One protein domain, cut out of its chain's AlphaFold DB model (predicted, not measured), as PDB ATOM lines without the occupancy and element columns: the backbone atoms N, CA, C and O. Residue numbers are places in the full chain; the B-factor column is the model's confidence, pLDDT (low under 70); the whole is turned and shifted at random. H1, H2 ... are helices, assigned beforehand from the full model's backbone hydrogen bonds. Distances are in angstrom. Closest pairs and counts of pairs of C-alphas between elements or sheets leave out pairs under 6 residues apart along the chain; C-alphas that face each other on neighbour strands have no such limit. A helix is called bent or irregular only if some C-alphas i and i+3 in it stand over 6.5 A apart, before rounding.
ATOM      1  N   VAL A 120     -75.786  31.730 -11.479       85.81
ATOM      2  CA  VAL A 120     -74.611  31.065 -12.064       85.81
ATOM      3  C   VAL A 120     -74.626  31.191 -13.587       85.81
ATOM      4  O   VAL A 120     -73.606  31.542 -14.177       85.81
ATOM      5  N   SER A 121     -75.774  30.959 -14.226       88.38
ATOM      6  CA  SER A 121     -75.909  31.020 -15.686       88.38
ATOM      7  C   SER A 121     -75.693  32.438 -16.221       88.38
ATOM      8  O   SER A 121     -74.909  32.631 -17.147       88.38
ATOM      9  N   VAL A 122     -76.317  33.444 -15.603       86.25
ATOM     10  CA  VAL A 122     -76.150  34.859 -15.965       86.25
ATOM     11  C   VAL A 122     -74.719  35.321 -15.701       86.25
ATOM     12  O   VAL A 122     -74.130  35.997 -16.548       86.25
ATOM     13  N   GLY A 123     -74.114  34.908 -14.584       82.06
ATOM     14  CA  GLY A 123     -72.704  35.169 -14.294       82.06
ATOM     15  C   GLY A 123     -71.766  34.576 -15.350       82.06
ATOM     16  O   GLY A 123     -70.889  35.278 -15.859       82.06
ATOM     17  N   ALA A 124     -71.984  33.316 -15.740       85.19
ATOM     18  CA  ALA A 124     -71.208  32.640 -16.778       85.19
ATOM     19  C   ALA A 124     -71.358  33.325 -18.145       85.19
ATOM     20  O   ALA A 124     -70.359  33.611 -18.806       85.19
ATOM     21  N   MET A 125     -72.586  33.670 -18.549       85.50
ATOM     22  CA  MET A 125     -72.843  34.407 -19.793       85.50
ATOM     23  C   MET A 125     -72.209  35.804 -19.780       85.50
ATOM     24  O   MET A 125     -71.644  36.237 -20.786       85.50
ATOM     25  N   GLY A 126     -72.241  36.497 -18.639       75.88
ATOM     26  CA  GLY A 126     -71.569  37.783 -18.457       75.88
ATOM     27  C   GLY A 126     -70.045  37.682 -18.592       75.88
ATOM     28  O   GLY A 126     -69.415  38.564 -19.181       75.88
ATOM     29  N   ALA A 127     -69.454  36.581 -18.118       76.38
ATOM     30  CA  ALA A 127     -68.018  36.332 -18.216       76.38
ATOM     31  C   ALA A 127     -67.544  36.109 -19.662       76.38
ATOM     32  O   ALA A 127     -66.420  36.492 -19.980       76.38
ATOM     33  N   VAL A 128     -68.382  35.576 -20.564       81.62
ATOM     34  CA  VAL A 128     -68.003  35.331 -21.974       81.62
ATOM     35  C   VAL A 128     -67.477  36.599 -22.641       81.62
ATOM     36  O   VAL A 128     -66.407  36.582 -23.248       81.62
ATOM     37  N   LYS A 129     -68.186  37.725 -22.494       72.56
ATOM     38  CA  LYS A 129     -67.762  39.000 -23.094       72.56
ATOM     39  C   LYS A 129     -66.459  39.514 -22.479       72.56
ATOM     40  O   LYS A 129     -65.622  40.065 -23.190       72.56
ATOM     41  N   LEU A 130     -66.282  39.328 -21.170       69.31
ATOM     42  CA  LEU A 130     -65.056  39.706 -20.469       69.31
ATOM     43  C   LEU A 130     -63.860  38.890 -20.983       69.31
ATOM     44  O   LEU A 130     -62.853  39.474 -21.374       69.31
ATOM     45  N   VAL A 131     -63.992  37.562 -21.041       76.62
ATOM     46  CA  VAL A 131     -62.941  36.648 -21.513       76.62
ATOM     47  C   VAL A 131     -62.617  36.900 -22.983       76.62
ATOM     48  O   VAL A 131     -61.445  37.016 -23.329       76.62
ATOM     49  N   ALA A 132     -63.628  37.064 -23.839       79.25
ATOM     50  CA  ALA A 132     -63.426  37.373 -25.254       79.25
ATOM     51  C   ALA A 132     -62.614  38.665 -25.443       79.25
ATOM     52  O   ALA A 132     -61.658  38.681 -26.216       79.25
ATOM     53  N   ASN A 133     -62.935  39.723 -24.689       71.44
ATOM     54  CA  ASN A 133     -62.168  40.969 -24.724       71.44
ATOM     55  C   ASN A 133     -60.710  40.763 -24.289       71.44
ATOM     56  O   ASN A 133     -59.808  41.311 -24.917       71.44
ATOM     57  N   VAL A 134     -60.466  39.978 -23.235       70.88
ATOM     58  CA  VAL A 134     -59.106  39.677 -22.759       70.88
ATOM     59  C   VAL A 134     -58.316  38.902 -23.814       70.88
ATOM     60  O   VAL A 134     -57.201  39.300 -24.135       70.88
ATOM     61  N   VAL A 135     -58.896  37.851 -24.404       80.25
ATOM     62  CA  VAL A 135     -58.238  37.029 -25.435       80.25
ATOM     63  C   VAL A 135     -57.912  37.856 -26.678       80.25
ATOM     64  O   VAL A 135     -56.775  37.835 -27.143       80.25
ATOM     65  N   VAL A 136     -58.875  38.623 -27.197       83.00
ATOM     66  CA  VAL A 136     -58.665  39.466 -28.386       83.00
ATOM     67  C   VAL A 136     -57.582  40.513 -28.129       83.00
ATOM     68  O   VAL A 136     -56.682  40.678 -28.953       83.00
ATOM     69  N   ASN A 137     -57.621  41.178 -26.970       72.12
ATOM     70  CA  ASN A 137     -56.594  42.148 -26.604       72.12
ATOM     71  C   ASN A 137     -55.221  41.484 -26.446       72.12
ATOM     72  O   ASN A 137     -54.240  42.025 -26.943       72.12
ATOM     73  N   LEU A 138     -55.131  40.309 -25.813       69.94
ATOM     74  CA  LEU A 138     -53.873  39.568 -25.687       69.94
ATOM     75  C   LEU A 138     -53.274  39.237 -27.054       69.94
ATOM     76  O   LEU A 138     -52.100  39.516 -27.267       69.94
ATOM     77  N   VAL A 139     -54.069  38.718 -27.993       83.31
ATOM     78  CA  VAL A 139     -53.595  38.405 -29.352       83.31
ATOM     79  C   VAL A 139     -53.093  39.667 -30.059       83.31
ATOM     80  O   VAL A 139     -51.983  39.671 -30.593       83.31
ATOM     81  N   ALA A 140     -53.869  40.753 -30.022       80.75
ATOM     82  CA  ALA A 140     -53.491  42.016 -30.650       80.75
ATOM     83  C   ALA A 140     -52.201  42.594 -30.048       80.75
ATOM     84  O   ALA A 140     -51.290  42.976 -30.782       80.75
ATOM     85  N   PHE A 141     -52.091  42.626 -28.719       71.25
ATOM     86  CA  PHE A 141     -50.909  43.167 -28.064       71.25
ATOM     87  C   PHE A 141     -49.685  42.280 -28.240       71.25
ATOM     88  O   PHE A 141     -48.623  42.831 -28.482       71.25
ATOM     89  N   VAL A 142     -49.800  40.950 -28.181       77.69
ATOM     90  CA  VAL A 142     -48.672  40.044 -28.462       77.69
ATOM     91  C   VAL A 142     -48.149  40.264 -29.882       77.69
ATOM     92  O   VAL A 142     -46.939  40.345 -30.068       77.69
ATOM     93  N   ALA A 143     -49.037  40.441 -30.865       84.19
ATOM     94  CA  ALA A 143     -48.639  40.743 -32.240       84.19
ATOM     95  C   ALA A 143     -47.918  42.098 -32.356       84.19
ATOM     96  O   ALA A 143     -46.874  42.188 -33.001       84.19
ATOM     97  N   ILE A 144     -48.435  43.145 -31.700       81.12
ATOM     98  CA  ILE A 144     -47.795  44.470 -31.670       81.12
ATOM     99  C   ILE A 144     -46.439  44.407 -30.960       81.12
ATOM    100  O   ILE A 144     -45.479  45.006 -31.432       81.12
ATOM    101  N   LEU A 145     -46.343  43.679 -29.850       76.12
ATOM    102  CA  LEU A 145     -45.117  43.509 -29.074       76.12
ATOM    103  C   LEU A 145     -44.062  42.789 -29.916       76.12
ATOM    104  O   LEU A 145     -42.970  43.307 -30.074       76.12
ATOM    105  N   ALA A 146     -44.422  41.678 -30.566       81.56
ATOM    106  CA  ALA A 146     -43.536  40.972 -31.489       81.56
ATOM    107  C   ALA A 146     -43.080  41.864 -32.658       81.56
ATOM    108  O   ALA A 146     -41.921  41.808 -33.068       81.56
ATOM    109  N   PHE A 147     -43.965  42.719 -33.178       86.06
ATOM    110  CA  PHE A 147     -43.622  43.682 -34.223       86.06
ATOM    111  C   PHE A 147     -42.649  44.766 -33.728       86.06
ATOM    112  O   PHE A 147     -41.656  45.056 -34.403       86.06
ATOM    113  N   ILE A 148     -42.902  45.351 -32.554       82.00
ATOM    114  CA  ILE A 148     -42.014  46.339 -31.927       82.00
ATOM    115  C   ILE A 148     -40.668  45.695 -31.611       82.00
ATOM    116  O   ILE A 148     -39.637  46.278 -31.929       82.00
ATOM    117  N   ASP A 149     -40.664  44.486 -31.063       79.25
ATOM    118  CA  ASP A 149     -39.464  43.744 -30.705       79.25
ATOM    119  C   ASP A 149     -38.619  43.416 -31.933       79.25
ATOM    120  O   ASP A 149     -37.408  43.631 -31.915       79.25
ATOM    121  N   ALA A 150     -39.242  42.973 -33.027       83.69
ATOM    122  CA  ALA A 150     -38.557  42.747 -34.297       83.69
ATOM    123  C   ALA A 150     -37.980  44.051 -34.870       83.69
ATOM    124  O   ALA A 150     -36.837  44.081 -35.331       83.69
ATOM    125  N   THR A 151     -38.738  45.146 -34.792       84.69
ATOM    126  CA  THR A 151     -38.303  46.465 -35.268       84.69
ATOM    127  C   THR A 151     -37.132  46.992 -34.435       84.69
ATOM    128  O   THR A 151     -36.107  47.394 -34.986       84.69
ATOM    129  N   LEU A 152     -37.233  46.944 -33.106       79.81
ATOM    130  CA  LEU A 152     -36.176  47.356 -32.187       79.81
ATOM    131  C   LEU A 152     -34.953  46.453 -32.288       79.81
ATOM    132  O   LEU A 152     -33.845  46.968 -32.246       79.81
ATOM    133  N   SER A 153     -35.120  45.146 -32.488       80.25
ATOM    134  CA  SER A 153     -33.999  44.229 -32.718       80.25
ATOM    135  C   SER A 153     -33.276  44.564 -34.021       80.25
ATOM    136  O   SER A 153     -32.046  44.589 -34.058       80.25
ATOM    137  N   TYR A 154     -34.022  44.899 -35.081       84.44
ATOM    138  CA  TYR A 154     -33.444  45.335 -36.350       84.44
ATOM    139  C   TYR A 154     -32.606  46.610 -36.179       84.44
ATOM    140  O   TYR A 154     -31.441  46.635 -36.577       84.44
ATOM    141  N   PHE A 155     -33.140  47.648 -35.530       83.31
ATOM    142  CA  PHE A 155     -32.384  48.882 -35.277       83.31
ATOM    143  C   PHE A 155     -31.265  48.701 -34.238       83.31
ATOM    144  O   PHE A 155     -30.165  49.216 -34.423       83.31
ATOM    145  N   GLY A 156     -31.500  47.921 -33.187       79.94
ATOM    146  CA  GLY A 156     -30.535  47.606 -32.134       79.94
ATOM    147  C   GLY A 156     -29.324  46.846 -32.667       79.94
ATOM    148  O   GLY A 156     -28.194  47.145 -32.282       79.94
ATOM    149  N   SER A 157     -29.527  45.960 -33.650       80.62
ATOM    150  CA  SER A 157     -28.434  45.280 -34.360       80.62
ATOM    151  C   SER A 157     -27.501  46.253 -35.092       80.62
ATOM    152  O   SER A 157     -26.314  45.978 -35.235       80.62
ATOM    153  N   ARG A 158     -28.007  47.424 -35.511       83.50
ATOM    154  CA  ARG A 158     -27.210  48.474 -36.169       83.50
ATOM    155  C   ARG A 158     -26.431  49.348 -35.188       83.50
ATOM    156  O   ARG A 158     -25.427  49.927 -35.584       83.50
ATOM    157  N   VAL A 159     -26.886  49.449 -33.940       80.75
ATOM    158  CA  VAL A 159     -26.270  50.276 -32.883       80.75
ATOM    159  C   VAL A 159     -25.398  49.430 -31.934       80.75
ATOM    160  O   VAL A 159     -24.689  49.973 -31.095       80.75
ATOM    161  N   GLY A 160     -25.401  48.099 -32.081       73.69
ATOM    162  CA  GLY A 160     -24.604  47.169 -31.267       73.69
ATOM    163  C   GLY A 160     -25.260  46.752 -29.944       73.69
ATOM    164  O   GLY A 160     -24.655  46.017 -29.169       73.69
ATOM    165  N   HIS A 161     -26.505  47.170 -29.695       67.12
ATOM    166  CA  HIS A 161     -27.272  46.824 -28.497       67.12
ATOM    167  C   HIS A 161     -28.659  46.294 -28.893       67.12
ATOM    168  O   HIS A 161     -29.592  47.081 -29.058       67.12
ATOM    169  N   PRO A 162     -28.820  44.969 -29.067       59.50
ATOM    170  CA  PRO A 162     -30.101  44.365 -29.433       59.50
ATOM    171  C   PRO A 162     -31.093  44.257 -28.259       59.50
ATOM    172  O   PRO A 162     -32.261  43.954 -28.483       59.50
ATOM    173  N   GLU A 163     -30.663  44.491 -27.013       57.47
ATOM    174  CA  GLU A 163     -31.507  44.270 -25.833       57.47
ATOM    175  C   GLU A 163     -32.382  45.474 -25.444       57.47
ATOM    176  O   GLU A 163     -31.945  46.621 -25.368       57.47
ATOM    177  N   PHE A 164     -33.643  45.149 -25.153       64.06
ATOM    178  CA  PHE A 164     -34.790  46.019 -24.913       64.06
ATOM    179  C   PHE A 164     -34.560  47.242 -24.017       64.06
ATOM    180  O   PHE A 164     -34.297  47.120 -22.816       64.06
ATOM    181  N   LEU A 165     -34.858  48.417 -24.581       66.88
ATOM    182  CA  LEU A 165     -34.883  49.728 -23.920       66.88
ATOM    183  C   LEU A 165     -35.713  49.736 -22.621       66.88
ATOM    184  O   LEU A 165     -35.325  50.357 -21.634       66.88
ATOM    185  N   CYS A 166     -36.836  49.009 -22.592       68.25
ATOM    186  CA  CYS A 166     -37.718  48.950 -21.424       68.25
ATOM    187  C   CYS A 166     -37.060  48.295 -20.204       68.25
ATOM    188  O   CYS A 166     -37.340  48.711 -19.082       68.25
ATOM    189  N   SER A 167     -36.168  47.315 -20.397       77.06
ATOM    190  CA  SER A 167     -35.487  46.663 -19.272       77.06
ATOM    191  C   SER A 167     -34.585  47.650 -18.529       77.06
ATOM    192  O   SER A 167     -34.689  47.774 -17.313       77.06
ATOM    193  N   TYR A 168     -33.793  48.438 -19.260       83.12
ATOM    194  CA  TYR A 168     -32.888  49.437 -18.691       83.12
ATOM    195  C   TYR A 168     -33.626  50.600 -18.019       83.12
ATOM    196  O   TYR A 168     -33.160  51.096 -16.997       83.12
ATOM    197  N   ILE A 169     -34.786  51.009 -18.547       87.56
ATOM    198  CA  ILE A 169     -35.591  52.095 -17.961       87.56
ATOM    199  C   ILE A 169     -36.153  51.698 -16.590       87.56
ATOM    200  O   ILE A 169     -36.129  52.501 -15.660       87.56
ATOM    201  N   PHE A 170     -36.650  50.465 -16.449       91.19
ATOM    202  CA  PHE A 170     -37.294  50.002 -15.214       91.19
ATOM    203  C   PHE A 170     -36.361  49.226 -14.273       91.19
ATOM    204  O   PHE A 170     -36.754  48.926 -13.146       91.19
ATOM    205  N   MET A 171     -35.118  48.951 -14.674       91.00
ATOM    206  CA  MET A 171     -34.113  48.297 -13.826       91.00
ATOM    207  C   MET A 171     -33.857  49.045 -12.499       91.00
ATOM    208  O   MET A 171     -33.862  48.385 -11.459       91.00
ATOM    209  N   PRO A 172     -33.699  50.389 -12.461       92.69
ATOM    210  CA  PRO A 172     -33.516  51.104 -11.194       92.69
ATOM    211  C   PRO A 172     -34.727  50.970 -10.268       92.69
ATOM    212  O   PRO A 172     -34.576  50.867  -9.054       92.69
ATOM    213  N   LEU A 173     -35.932  50.929 -10.845       92.88
ATOM    214  CA  LEU A 173     -37.164  50.751 -10.087       92.88
ATOM    215  C   LEU A 173     -37.230  49.348  -9.469       92.88
ATOM    216  O   LEU A 173     -37.556  49.224  -8.293       92.88
ATOM    217  N   ALA A 174     -36.863  48.309 -10.228       93.56
ATOM    218  CA  ALA A 174     -36.766  46.939  -9.717       93.56
ATOM    219  C   ALA A 174     -35.775  46.834  -8.546       93.56
ATOM    220  O   ALA A 174     -36.091  46.229  -7.522       93.56
ATOM    221  N   PHE A 175     -34.618  47.490  -8.661       94.50
ATOM    222  CA  PHE A 175     -33.604  47.494  -7.609       94.50
ATOM    223  C   PHE A 175     -34.096  48.166  -6.317       94.50
ATOM    224  O   PHE A 175     -33.928  47.614  -5.232       94.50
ATOM    225  N   ILE A 176     -34.773  49.317  -6.419       94.31
ATOM    226  CA  ILE A 176     -35.340  50.027  -5.255       94.31
ATOM    227  C   ILE A 176     -36.406  49.182  -4.537       94.31
ATOM    228  O   ILE A 176     -36.554  49.291  -3.322       94.31
ATOM    229  N   MET A 177     -37.117  48.308  -5.257       93.12
ATOM    230  CA  MET A 177     -38.100  47.384  -4.674       93.12
ATOM    231  C   MET A 177     -37.472  46.157  -3.988       93.12
ATOM    232  O   MET A 177     -38.193  45.303  -3.477       93.12
ATOM    233  N   GLY A 178     -36.139  46.069  -3.942       89.62
ATOM    234  CA  GLY A 178     -35.415  45.037  -3.203       89.62
ATOM    235  C   GLY A 178     -35.071  43.784  -4.009       89.62
ATOM    236  O   GLY A 178     -34.688  42.782  -3.403       89.62
ATOM    237  N   ILE A 179     -35.185  43.828  -5.342       93.38
ATOM    238  CA  ILE A 179     -34.752  42.747  -6.237       93.38
ATOM    239  C   ILE A 179     -33.208  42.714  -6.319       93.38
ATOM    240  O   ILE A 179     -32.588  43.777  -6.441       93.38
ATOM    241  N   PRO A 180     -32.563  41.531  -6.268       92.31
ATOM    242  CA  PRO A 180     -31.129  41.382  -6.506       92.31
ATOM    243  C   PRO A 180     -30.710  41.907  -7.882       92.31
ATOM    244  O   PRO A 180     -31.423  41.749  -8.870       92.31
ATOM    245  N   TRP A 181     -29.511  42.483  -7.972       91.12
ATOM    246  CA  TRP A 181     -29.031  43.116  -9.207       91.12
ATOM    247  C   TRP A 181     -29.006  42.175 -10.426       91.12
ATOM    248  O   TRP A 181     -29.240  42.632 -11.544       91.12
ATOM    249  N   SER A 182     -28.764  40.877 -10.212       91.69
ATOM    250  CA  SER A 182     -28.808  39.839 -11.254       91.69
ATOM    251  C   SER A 182     -30.167  39.764 -11.949       91.69
ATOM    252  O   SER A 182     -30.235  39.639 -13.171       91.69
ATOM    253  N   ASP A 183     -31.242  39.930 -11.182       92.62
ATOM    254  CA  ASP A 183     -32.611  39.671 -11.628       92.62
ATOM    255  C   ASP A 183     -33.298  40.971 -12.072       92.62
ATOM    256  O   ASP A 183     -34.288  40.951 -12.807       92.62
ATOM    257  N   CYS A 184     -32.750  42.132 -11.686       92.44
ATOM    258  CA  CYS A 184     -33.302  43.455 -11.981       92.44
ATOM    259  C   CYS A 184     -33.565  43.694 -13.472       92.44
ATOM    260  O   CYS A 184     -34.515  44.398 -13.814       92.44
ATOM    261  N   ARG A 185     -32.753  43.125 -14.375       90.50
ATOM    262  CA  ARG A 185     -32.974  43.267 -15.825       90.50
ATOM    263  C   ARG A 185     -34.242  42.536 -16.267       90.50
ATOM    264  O   ARG A 185     -35.050  43.103 -17.006       90.50
ATOM    265  N   VAL A 186     -34.431  41.306 -15.793       91.00
ATOM    266  CA  VAL A 186     -35.607  40.490 -16.113       91.00
ATOM    267  C   VAL A 186     -36.855  41.118 -15.493       91.00
ATOM    268  O   VAL A 186     -37.837  41.359 -16.195       91.00
ATOM    269  N   VAL A 187     -36.795  41.509 -14.218       92.94
ATOM    270  CA  VAL A 187     -37.920  42.171 -13.537       92.94
ATOM    271  C   VAL A 187     -38.245  43.531 -14.162       92.94
ATOM    272  O   VAL A 187     -39.415  43.855 -14.359       92.94
ATOM    273  N   GLY A 188     -37.239  44.308 -14.571       92.62
ATOM    274  CA  GLY A 188     -37.436  45.559 -15.309       92.62
ATOM    275  C   GLY A 188     -38.197  45.352 -16.622       92.62
ATOM    276  O   GLY A 188     -39.118  46.109 -16.941       92.62
ATOM    277  N   LYS A 189     -37.888  44.275 -17.358       90.50
ATOM    278  CA  LYS A 189     -38.647  43.881 -18.555       90.50
ATOM    279  C   LYS A 189     -40.105  43.561 -18.208       90.50
ATOM    280  O   LYS A 189     -40.998  44.047 -18.900       90.50
ATOM    281  N   LEU A 190     -40.355  42.810 -17.132       91.94
ATOM    282  CA  LEU A 190     -41.707  42.465 -16.675       91.94
ATOM    283  C   LEU A 190     -42.529  43.706 -16.285       91.94
ATOM    284  O   LEU A 190     -43.682  43.825 -16.700       91.94
ATOM    285  N   ILE A 191     -41.933  44.668 -15.568       93.75
ATOM    286  CA  ILE A 191     -42.577  45.948 -15.215       93.75
ATOM    287  C   ILE A 191     -42.960  46.727 -16.476       93.75
ATOM    288  O   ILE A 191     -44.096  47.188 -16.606       93.75
ATOM    289  N   GLY A 192     -42.029  46.853 -17.427       90.50
ATOM    290  CA  GLY A 192     -42.298  47.527 -18.695       90.50
ATOM    291  C   GLY A 192     -43.418  46.844 -19.481       90.50
ATOM    292  O   GLY A 192     -44.331  47.517 -19.964       90.50
ATOM    293  N   LYS A 193     -43.396  45.506 -19.538       87.69
ATOM    294  CA  LYS A 193     -44.426  44.693 -20.195       87.69
ATOM    295  C   LYS A 193     -45.801  44.907 -19.559       87.69
ATOM    296  O   LYS A 193     -46.769  45.122 -20.285       87.69
ATOM    297  N   LYS A 194     -45.875  44.943 -18.224       90.69
ATOM    298  CA  LYS A 194     -47.102  45.245 -17.473       90.69
ATOM    299  C   LYS A 194     -47.677  46.608 -17.851       90.69
ATOM    300  O   LYS A 194     -48.842  46.696 -18.222       90.69
ATOM    301  N   ILE A 195     -46.869  47.666 -17.752       91.31
ATOM    302  CA  ILE A 195     -47.342  49.049 -17.921       91.31
ATOM    303  C   ILE A 195     -47.791  49.304 -19.363       91.31
ATOM    304  O   ILE A 195     -48.840  49.908 -19.586       91.31
ATOM    305  N   VAL A 196     -47.006  48.855 -20.345       85.19
ATOM    306  CA  VAL A 196     -47.274  49.144 -21.760       85.19
ATOM    307  C   VAL A 196     -48.357  48.228 -22.328       85.19
ATOM    308  O   VAL A 196     -49.235  48.706 -23.044       85.19
ATOM    309  N   ILE A 197     -48.305  46.932 -22.010       81.44
ATOM    310  CA  ILE A 197     -49.199  45.920 -22.581       81.44
ATOM    311  C   ILE A 197     -50.275  45.523 -21.578       81.44
ATOM    312  O   ILE A 197     -51.393  46.024 -21.661       81.44
ATOM    313  N   ASN A 198     -49.964  44.596 -20.675       85.06
ATOM    314  CA  ASN A 198     -50.865  44.100 -19.642       85.06
ATOM    315  C   ASN A 198     -50.122  43.179 -18.664       85.06
ATOM    316  O   ASN A 198     -49.034  42.668 -18.938       85.06
ATOM    317  N   GLU A 199     -50.757  42.954 -17.522       87.56
ATOM    318  CA  GLU A 199     -50.295  42.093 -16.444       87.56
ATOM    319  C   GLU A 199     -50.329  40.602 -16.797       87.56
ATOM    320  O   GLU A 199     -49.407  39.888 -16.426       87.56
ATOM    321  N   PHE A 200     -51.321  40.117 -17.553       83.75
ATOM    322  CA  PHE A 200     -51.440  38.689 -17.890       83.75
ATOM    323  C   PHE A 200     -50.252  38.169 -18.699       83.75
ATOM    324  O   PHE A 200     -49.727  37.090 -18.432       83.75
ATOM    325  N   LEU A 201     -49.802  38.951 -19.676       83.25
ATOM    326  CA  LEU A 201     -48.660  38.613 -20.508       83.25
ATOM    327  C   LEU A 201     -47.342  38.739 -19.729       83.25
ATOM    328  O   LEU A 201     -46.405  37.990 -19.991       83.25
ATOM    329  N   ALA A 202     -47.268  39.659 -18.764       89.25
ATOM    330  CA  ALA A 202     -46.139  39.730 -17.841       89.25
ATOM    331  C   ALA A 202     -46.115  38.525 -16.882       89.25
ATOM    332  O   ALA A 202     -45.052  37.962 -16.646       89.25
ATOM    333  N   PHE A 203     -47.271  38.075 -16.384       88.25
ATOM    334  CA  PHE A 203     -47.377  36.866 -15.562       88.25
ATOM    335  C   PHE A 203     -46.998  35.600 -16.332       88.25
ATOM    336  O   PHE A 203     -46.316  34.742 -15.778       88.25
ATOM    337  N   ALA A 204     -47.395  35.493 -17.603       86.69
ATOM    338  CA  ALA A 204     -47.001  34.376 -18.459       86.69
ATOM    339  C   ALA A 204     -45.470  34.294 -18.618       86.69
ATOM    340  O   ALA A 204     -44.890  33.225 -18.437       86.69
ATOM    341  N   ASP A 205     -44.810  35.428 -18.881       88.56
ATOM    342  CA  ASP A 205     -43.347  35.498 -18.955       88.56
ATOM    343  C   ASP A 205     -42.690  35.171 -17.609       88.56
ATOM    344  O   ASP A 205     -41.723  34.414 -17.577       88.56
ATOM    345  N   LEU A 206     -43.210  35.710 -16.498       90.75
ATOM    346  CA  LEU A 206     -42.703  35.418 -15.155       90.75
ATOM    347  C   LEU A 206     -42.775  33.916 -14.850       90.75
ATOM    348  O   LEU A 206     -41.803  33.357 -14.353       90.75
ATOM    349  N   GLY A 207     -43.885  33.256 -15.193       88.75
ATOM    350  CA  GLY A 207     -44.015  31.804 -15.074       88.75
ATOM    351  C   GLY A 207     -42.942  31.062 -15.875       88.75
ATOM    352  O   GLY A 207     -42.302  30.158 -15.344       88.75
ATOM    353  N   GLY A 208     -42.674  31.505 -17.108       89.38
ATOM    354  CA  GLY A 208     -41.580  30.986 -17.933       89.38
ATOM    355  C   GLY A 208     -40.208  31.130 -17.265       89.38
ATOM    356  O   GLY A 208     -39.481  30.146 -17.147       89.38
ATOM    357  N   TYR A 209     -39.887  32.320 -16.751       90.69
ATOM    358  CA  TYR A 209     -38.624  32.586 -16.051       90.69
ATOM    359  C   TYR A 209     -38.461  31.754 -14.772       90.69
ATOM    360  O   TYR A 209     -37.364  31.275 -14.494       90.69
ATOM    361  N   ILE A 210     -39.544  31.524 -14.025       89.56
ATOM    362  CA  ILE A 210     -39.528  30.649 -12.844       89.56
ATOM    363  C   ILE A 210     -39.249  29.200 -13.257       89.56
ATOM    364  O   ILE A 210     -38.392  28.551 -12.664       89.56
ATOM    365  N   THR A 211     -39.911  28.695 -14.306       89.38
ATOM    366  CA  THR A 211     -39.687  27.319 -14.791       89.38
ATOM    367  C   THR A 211     -38.297  27.101 -15.387       89.38
ATOM    368  O   THR A 211     -37.751  26.008 -15.267       89.38
ATOM    369  N   ALA A 212     -37.711  28.133 -15.999       90.00
ATOM    370  CA  ALA A 212     -36.346  28.102 -16.521       90.00
ATOM    371  C   ALA A 212     -35.279  28.215 -15.417       90.00
ATOM    372  O   ALA A 212     -34.118  27.894 -15.652       90.00
ATOM    373  N   GLY A 213     -35.667  28.653 -14.216       85.94
ATOM    374  CA  GLY A 213     -34.755  28.913 -13.107       85.94
ATOM    375  C   GLY A 213     -34.032  30.261 -13.180       85.94
ATOM    376  O   GLY A 213     -33.126  30.486 -12.385       85.94
ATOM    377  N   ASP A 214     -34.449  31.161 -14.075       85.88
ATOM    378  CA  ASP A 214     -33.877  32.507 -14.229       85.88
ATOM    379  C   ASP A 214     -34.269  33.448 -13.075       85.88
ATOM    380  O   ASP A 214     -33.541  34.383 -12.757       85.88
ATOM    381  N   ILE A 215     -35.437  33.224 -12.457       86.31
ATOM    382  CA  ILE A 215     -35.916  33.949 -11.272       86.31
ATOM    383  C   ILE A 215     -36.401  32.926 -10.244       86.31
ATOM    384  O   ILE A 215     -37.286  32.124 -10.538       86.31
ATOM    385  N   GLN A 216     -35.877  32.987  -9.018       83.56
ATOM    386  CA  GLN A 216     -36.241  32.063  -7.939       83.56
ATOM    387  C   GLN A 216     -36.444  32.779  -6.596       83.56
ATOM    388  O   GLN A 216     -36.073  33.943  -6.425       83.56
ATOM    389  N   GLY A 217     -37.074  32.070  -5.651       86.38
ATOM    390  CA  GLY A 217     -37.249  32.499  -4.260       86.38
ATOM    391  C   GLY A 217     -37.856  33.895  -4.130       86.38
ATOM    392  O   GLY A 217     -38.877  34.217  -4.749       86.38
ATOM    393  N   ARG A 218     -37.190  34.748  -3.348       88.12
ATOM    394  CA  ARG A 218     -37.598  36.134  -3.089       88.12
ATOM    395  C   ARG A 218     -37.912  36.949  -4.348       88.12
ATOM    396  O   ARG A 218     -38.916  37.663  -4.369       88.12
ATOM    397  N   SER A 219     -37.109  36.842  -5.407       90.94
ATOM    398  CA  SER A 219     -37.312  37.618  -6.641       90.94
ATOM    399  C   SER A 219     -38.611  37.245  -7.356       90.94
ATOM    400  O   SER A 219     -39.291  38.126  -7.888       90.94
ATOM    401  N   ALA A 220     -38.997  35.964  -7.331       89.69
ATOM    402  CA  ALA A 220     -40.248  35.487  -7.920       89.69
ATOM    403  C   ALA A 220     -41.464  36.035  -7.162       89.69
ATOM    404  O   ALA A 220     -42.424  36.519  -7.771       89.69
ATOM    405  N   VAL A 221     -41.396  36.028  -5.828       89.31
ATOM    406  CA  VAL A 221     -42.469  36.534  -4.965       89.31
ATOM    407  C   VAL A 221     -42.629  38.041  -5.132       89.31
ATOM    408  O   VAL A 221     -43.721  38.506  -5.448       89.31
ATOM    409  N   VAL A 222     -41.550  38.818  -5.017       92.12
ATOM    410  CA  VAL A 222     -41.614  40.280  -5.194       92.12
ATOM    411  C   VAL A 222     -42.114  40.634  -6.599       92.12
ATOM    412  O   VAL A 222     -42.987  41.490  -6.736       92.12
ATOM    413  N   SER A 223     -41.656  39.924  -7.637       92.56
ATOM    414  CA  SER A 223     -42.153  40.104  -9.011       92.56
ATOM    415  C   SER A 223     -43.646  39.815  -9.136       92.56
ATOM    416  O   SER A 223     -44.352  40.548  -9.822       92.56
ATOM    417  N   THR A 224     -44.155  38.804  -8.435       90.81
ATOM    418  CA  THR A 224     -45.592  38.500  -8.413       90.81
ATOM    419  C   THR A 224     -46.387  39.702  -7.899       90.81
ATOM    420  O   THR A 224     -47.283  40.174  -8.592       90.81
ATOM    421  N   TYR A 225     -45.997  40.283  -6.761       91.94
ATOM    422  CA  TYR A 225     -46.663  41.466  -6.195       91.94
ATOM    423  C   TYR A 225     -46.513  42.723  -7.066       91.94
ATOM    424  O   TYR A 225     -47.457  43.501  -7.194       91.94
ATOM    425  N   ILE A 226     -45.359  42.913  -7.719       93.12
ATOM    426  CA  ILE A 226     -45.154  43.990  -8.703       93.12
ATOM    427  C   ILE A 226     -46.189  43.891  -9.826       93.12
ATOM    428  O   ILE A 226     -46.728  44.909 -10.274       93.12
ATOM    429  N   LEU A 227     -46.467  42.672 -10.292       91.62
ATOM    430  CA  LEU A 227     -47.389  42.403 -11.391       91.62
ATOM    431  C   LEU A 227     -48.862  42.372 -10.961       91.62
ATOM    432  O   LEU A 227     -49.731  42.582 -11.806       91.62
ATOM    433  N   CYS A 228     -49.154  42.209  -9.668       88.88
ATOM    434  CA  CYS A 228     -50.504  42.208  -9.102       88.88
ATOM    435  C   CYS A 228     -51.192  43.585  -9.169       88.88
ATOM    436  O   CYS A 228     -51.302  44.296  -8.175       88.88
ATOM    437  N   GLY A 229     -51.695  43.952 -10.348       89.81
ATOM    438  CA  GLY A 229     -52.648  45.046 -10.543       89.81
ATOM    439  C   GLY A 229     -52.885  45.347 -12.020       89.81
ATOM    440  O   GLY A 229     -51.983  45.186 -12.841       89.81
ATOM    441  N   PHE A 230     -54.071  45.849 -12.358       88.38
ATOM    442  CA  PHE A 230     -54.460  46.228 -13.722       88.38
ATOM    443  C   PHE A 230     -53.823  47.535 -14.238       88.38
ATOM    444  O   PHE A 230     -54.384  48.195 -15.107       88.38
ATOM    445  N   GLY A 231     -52.680  47.966 -13.704       90.31
ATOM    446  CA  GLY A 231     -52.028  49.236 -14.041       90.31
ATOM    447  C   GLY A 231     -51.363  49.271 -15.427       90.31
ATOM    448  O   GLY A 231     -50.158  49.495 -15.510       90.31
ATOM    449  N   SER A 232     -52.120  49.073 -16.508       91.31
ATOM    450  CA  SER A 232     -51.629  49.090 -17.894       91.31
ATOM    451  C   SER A 232     -52.344  50.127 -18.766       91.31
ATOM    452  O   SER A 232     -53.493  50.497 -18.509       91.31
ATOM    453  N   ILE A 233     -51.695  50.573 -19.846       88.25
ATOM    454  CA  ILE A 233     -52.304  51.486 -20.833       88.25
ATOM    455  C   ILE A 233     -53.541  50.839 -21.481       88.25
ATOM    456  O   ILE A 233     -54.541  51.514 -21.736       88.25
ATOM    457  N   ALA A 234     -53.515  49.521 -21.701       83.69
ATOM    458  CA  ALA A 234     -54.663  48.777 -22.209       83.69
ATOM    459  C   ALA A 234     -55.852  48.828 -21.235       83.69
ATOM    460  O   ALA A 234     -56.965  49.203 -21.614       83.69
ATOM    461  N   ALA A 235     -55.606  48.511 -19.962       86.06
ATOM    462  CA  ALA A 235     -56.605  48.583 -18.903       86.06
ATOM    463  C   ALA A 235     -57.167  50.001 -18.733       86.06
ATOM    464  O   ALA A 235     -58.372  50.166 -18.533       86.06
ATOM    465  N   MET A 236     -56.321  51.022 -18.888       89.12
ATOM    466  CA  MET A 236     -56.709  52.430 -18.876       89.12
ATOM    467  C   MET A 236     -57.808  52.731 -19.908       89.12
ATOM    468  O   MET A 236     -58.821  53.355 -19.580       89.12
ATOM    469  N   GLY A 237     -57.636  52.254 -21.146       84.75
ATOM    470  CA  GLY A 237     -58.610  52.430 -22.226       84.75
ATOM    471  C   GLY A 237     -59.923  51.684 -21.976       84.75
ATOM    472  O   GLY A 237     -61.002  52.253 -22.160       84.75
ATOM    473  N   ALA A 264     -50.641  56.046  -9.976       97.06
ATOM    474  CA  ALA A 264     -50.896  55.842  -8.552       97.06
ATOM    475  C   ALA A 264     -51.189  54.366  -8.223       97.06
ATOM    476  O   ALA A 264     -50.691  53.844  -7.229       97.06
ATOM    477  N   GLY A 265     -51.937  53.671  -9.086       96.00
ATOM    478  CA  GLY A 265     -52.247  52.254  -8.924       96.00
ATOM    479  C   GLY A 265     -51.001  51.377  -8.995       96.00
ATOM    480  O   GLY A 265     -50.794  50.534  -8.129       96.00
ATOM    481  N   ASN A 266     -50.112  51.629  -9.961       95.81
ATOM    482  CA  ASN A 266     -48.827  50.928 -10.028       95.81
ATOM    483  C   ASN A 266     -47.934  51.216  -8.819       95.81
ATOM    484  O   ASN A 266     -47.321  50.290  -8.302       95.81
ATOM    485  N   ILE A 267     -47.892  52.462  -8.335       96.38
ATOM    486  CA  ILE A 267     -47.145  52.807  -7.117       96.38
ATOM    487  C   ILE A 267     -47.688  52.025  -5.914       96.38
ATOM    488  O   ILE A 267     -46.899  51.505  -5.131       96.38
ATOM    489  N   ALA A 268     -49.011  51.877  -5.790       96.12
ATOM    490  CA  ALA A 268     -49.606  51.046  -4.748       96.12
ATOM    491  C   ALA A 268     -49.175  49.571  -4.870       96.12
ATOM    492  O   ALA A 268     -48.757  48.991  -3.869       96.12
ATOM    493  N   CYS A 269     -49.173  48.987  -6.077       94.06
ATOM    494  CA  CYS A 269     -48.636  47.635  -6.296       94.06
ATOM    495  C   CYS A 269     -47.160  47.545  -5.871       94.06
ATOM    496  O   CYS A 269     -46.777  46.635  -5.138       94.06
ATOM    497  N   PHE A 270     -46.332  48.513  -6.270       95.25
ATOM    498  CA  PHE A 270     -44.909  48.549  -5.917       95.25
ATOM    499  C   PHE A 270     -44.698  48.648  -4.405       95.25
ATOM    500  O   PHE A 270     -43.853  47.944  -3.860       95.25
ATOM    501  N   MET A 271     -45.514  49.435  -3.699       95.00
ATOM    502  CA  MET A 271     -45.487  49.482  -2.235       95.00
ATOM    503  C   MET A 271     -45.798  48.116  -1.618       95.00
ATOM    504  O   MET A 271     -45.083  47.684  -0.716       95.00
ATOM    505  N   THR A 272     -46.824  47.409  -2.110       92.88
ATOM    506  CA  THR A 272     -47.131  46.057  -1.610       92.88
ATOM    507  C   THR A 272     -46.012  45.060  -1.903       92.88
ATOM    508  O   THR A 272     -45.724  44.215  -1.059       92.88
ATOM    509  N   ALA A 273     -45.325  45.201  -3.039       92.81
ATOM    510  CA  ALA A 273     -44.174  44.377  -3.386       92.81
ATOM    511  C   ALA A 273     -42.980  44.615  -2.457       92.81
ATOM    512  O   ALA A 273     -42.357  43.650  -2.019       92.81
ATOM    513  N   CYS A 274     -42.702  45.868  -2.083       93.44
ATOM    514  CA  CYS A 274     -41.681  46.176  -1.080       93.44
ATOM    515  C   CYS A 274     -42.009  45.528   0.271       93.44
ATOM    516  O   CYS A 274     -41.130  44.957   0.910       93.44
ATOM    517  N   VAL A 275     -43.278  45.575   0.698       92.31
ATOM    518  CA  VAL A 275     -43.714  44.920   1.942       92.31
ATOM    519  C   VAL A 275     -43.541  43.403   1.846       92.31
ATOM    520  O   VAL A 275     -42.979  42.800   2.756       92.31
ATOM    521  N   ALA A 276     -43.945  42.790   0.732       88.31
ATOM    522  CA  ALA A 276     -43.733  41.364   0.494       88.31
ATOM    523  C   ALA A 276     -42.241  41.000   0.520       88.31
ATOM    524  O   ALA A 276     -41.865  40.022   1.153       88.31
ATOM    525  N   GLY A 277     -41.375  41.818  -0.081       87.75
ATOM    526  CA  GLY A 277     -39.928  41.603  -0.094       87.75
ATOM    527  C   GLY A 277     -39.233  41.779   1.258       87.75
ATOM    528  O   GLY A 277     -38.107  41.305   1.406       87.75
ATOM    529  N   ILE A 278     -39.866  42.458   2.221       89.62
ATOM    530  CA  ILE A 278     -39.403  42.557   3.617       89.62
ATOM    531  C   ILE A 278     -39.874  41.344   4.429       89.62
ATOM    532  O   ILE A 278     -39.125  40.834   5.257       89.62
ATOM    533  N   LEU A 279     -41.118  40.906   4.214       87.62
ATOM    534  CA  LEU A 279     -41.730  39.811   4.970       87.62
ATOM    535  C   LEU A 279     -41.290  38.430   4.483       87.62
ATOM    536  O   LEU A 279     -41.258  37.490   5.272       87.62
ATOM    537  N   TYR A 280     -40.970  38.303   3.198       83.62
ATOM    538  CA  TYR A 280     -40.494  37.059   2.624       83.62
ATOM    539  C   TYR A 280     -39.031  36.843   3.008       83.62
ATOM    540  O   TYR A 280     -38.130  37.528   2.516       83.62
TER     541      TYR A 280
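Overview. This is residues 120 to 237 and 264 to 280 of the 324 residues of the protein "Solute carrier family 28 member 3" of Crassostrea gigas (UniProt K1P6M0). One very long helix, H1, runs past one side of a small body of shorter helices, and its residues 120 to 133 stick out free of that body. In the body H3, H4 and H5 form an up-and-down bundle, each running against the one before it; H7 packs on H5, H2 crosses H3 steeply, and the short H6 sits at the last residues of H3. The printed part has 135 residues with seven named helices, H1 to H7 in chain order, and no named strand; its class is all helix. The whole is compact, with a radius of gyration of the C-alphas of 16.2 A and spans of 52 by 42 by 31 A.

Arrangement. Start with H1, residues 120 to 159, and H4, residues 199 to 212: they are close but not clearly touching, with C-alphas Leu 138 and Leu 201 closest at 7.4 A. Their tilt is steep at 67 degrees, only just short of about perpendicular. Look next at the hub H3, residues 184 to 196, which with its residues 190 to 194 alone touches H4; this helical hairpin has a shallow tilt of 24 degrees, and its closest C-alphas, Leu 190 and Ala 202, are 5.3 A apart. H5, residues 217 to 227, makes a helical hairpin with H4 at a shallow tilt of 12 degrees, the closest C-alphas being Glu 199 and Leu 227 at 5.8 A. H2, residues 165 to 176, touches H3 at a steep tilt of 67 degrees, only just short of about perpendicular, with C-alphas Ser 167 and Lys 189 closest at 4.3 A. H7, residues 264 to 279, touches H5 at a shallow tilt of 18 degrees, opposite ways, closest at C-alphas Tyr 225 and Ala 273, 4.7 A. H6, residues 233 to 237, only just touches H3, with 3 pairs of C-alphas within 8 A, the closest Val 196 and Ile 233 at 5.6 A. In H3, H4, H5, H6 and H7 every O i to N i+4 pair is within hydrogen-bond range; in H1 33 of 36 are, in H2 6 of 8.

Along the chain. Find C-alpha 120 at (-74.611, 31.065, -12.064); from there H1 runs 56.0 A to C-alpha 159 at (-26.270, 50.276, -32.883). H1 is neither bent nor irregular, but only just: C-alphas 126 and 129 are 6.1 A apart. H2 is irregular, with C-alphas 169 and 172 7.1 A apart. H7 is 22.9 A long and ends at C-alpha 279, (-41.730, 39.811, 4.970); H4 measures 19.8 A, H2 18.7 A, H3 18.0 A, H5 15.9 A and H6 6.5 A.

Size, cuts and confidence. The C-alphas farthest apart are Val 120 and Val 159, at 56.0 A. Residues 238 to 263 are not printed, and C-alphas 237 and 264 are 16.1 A apart across this cut. Of the links that are printed whole, none is long. Mean pLDDT of the printed part is 85.7; look for values under 70 at residues 130, 138 and 161 to 166.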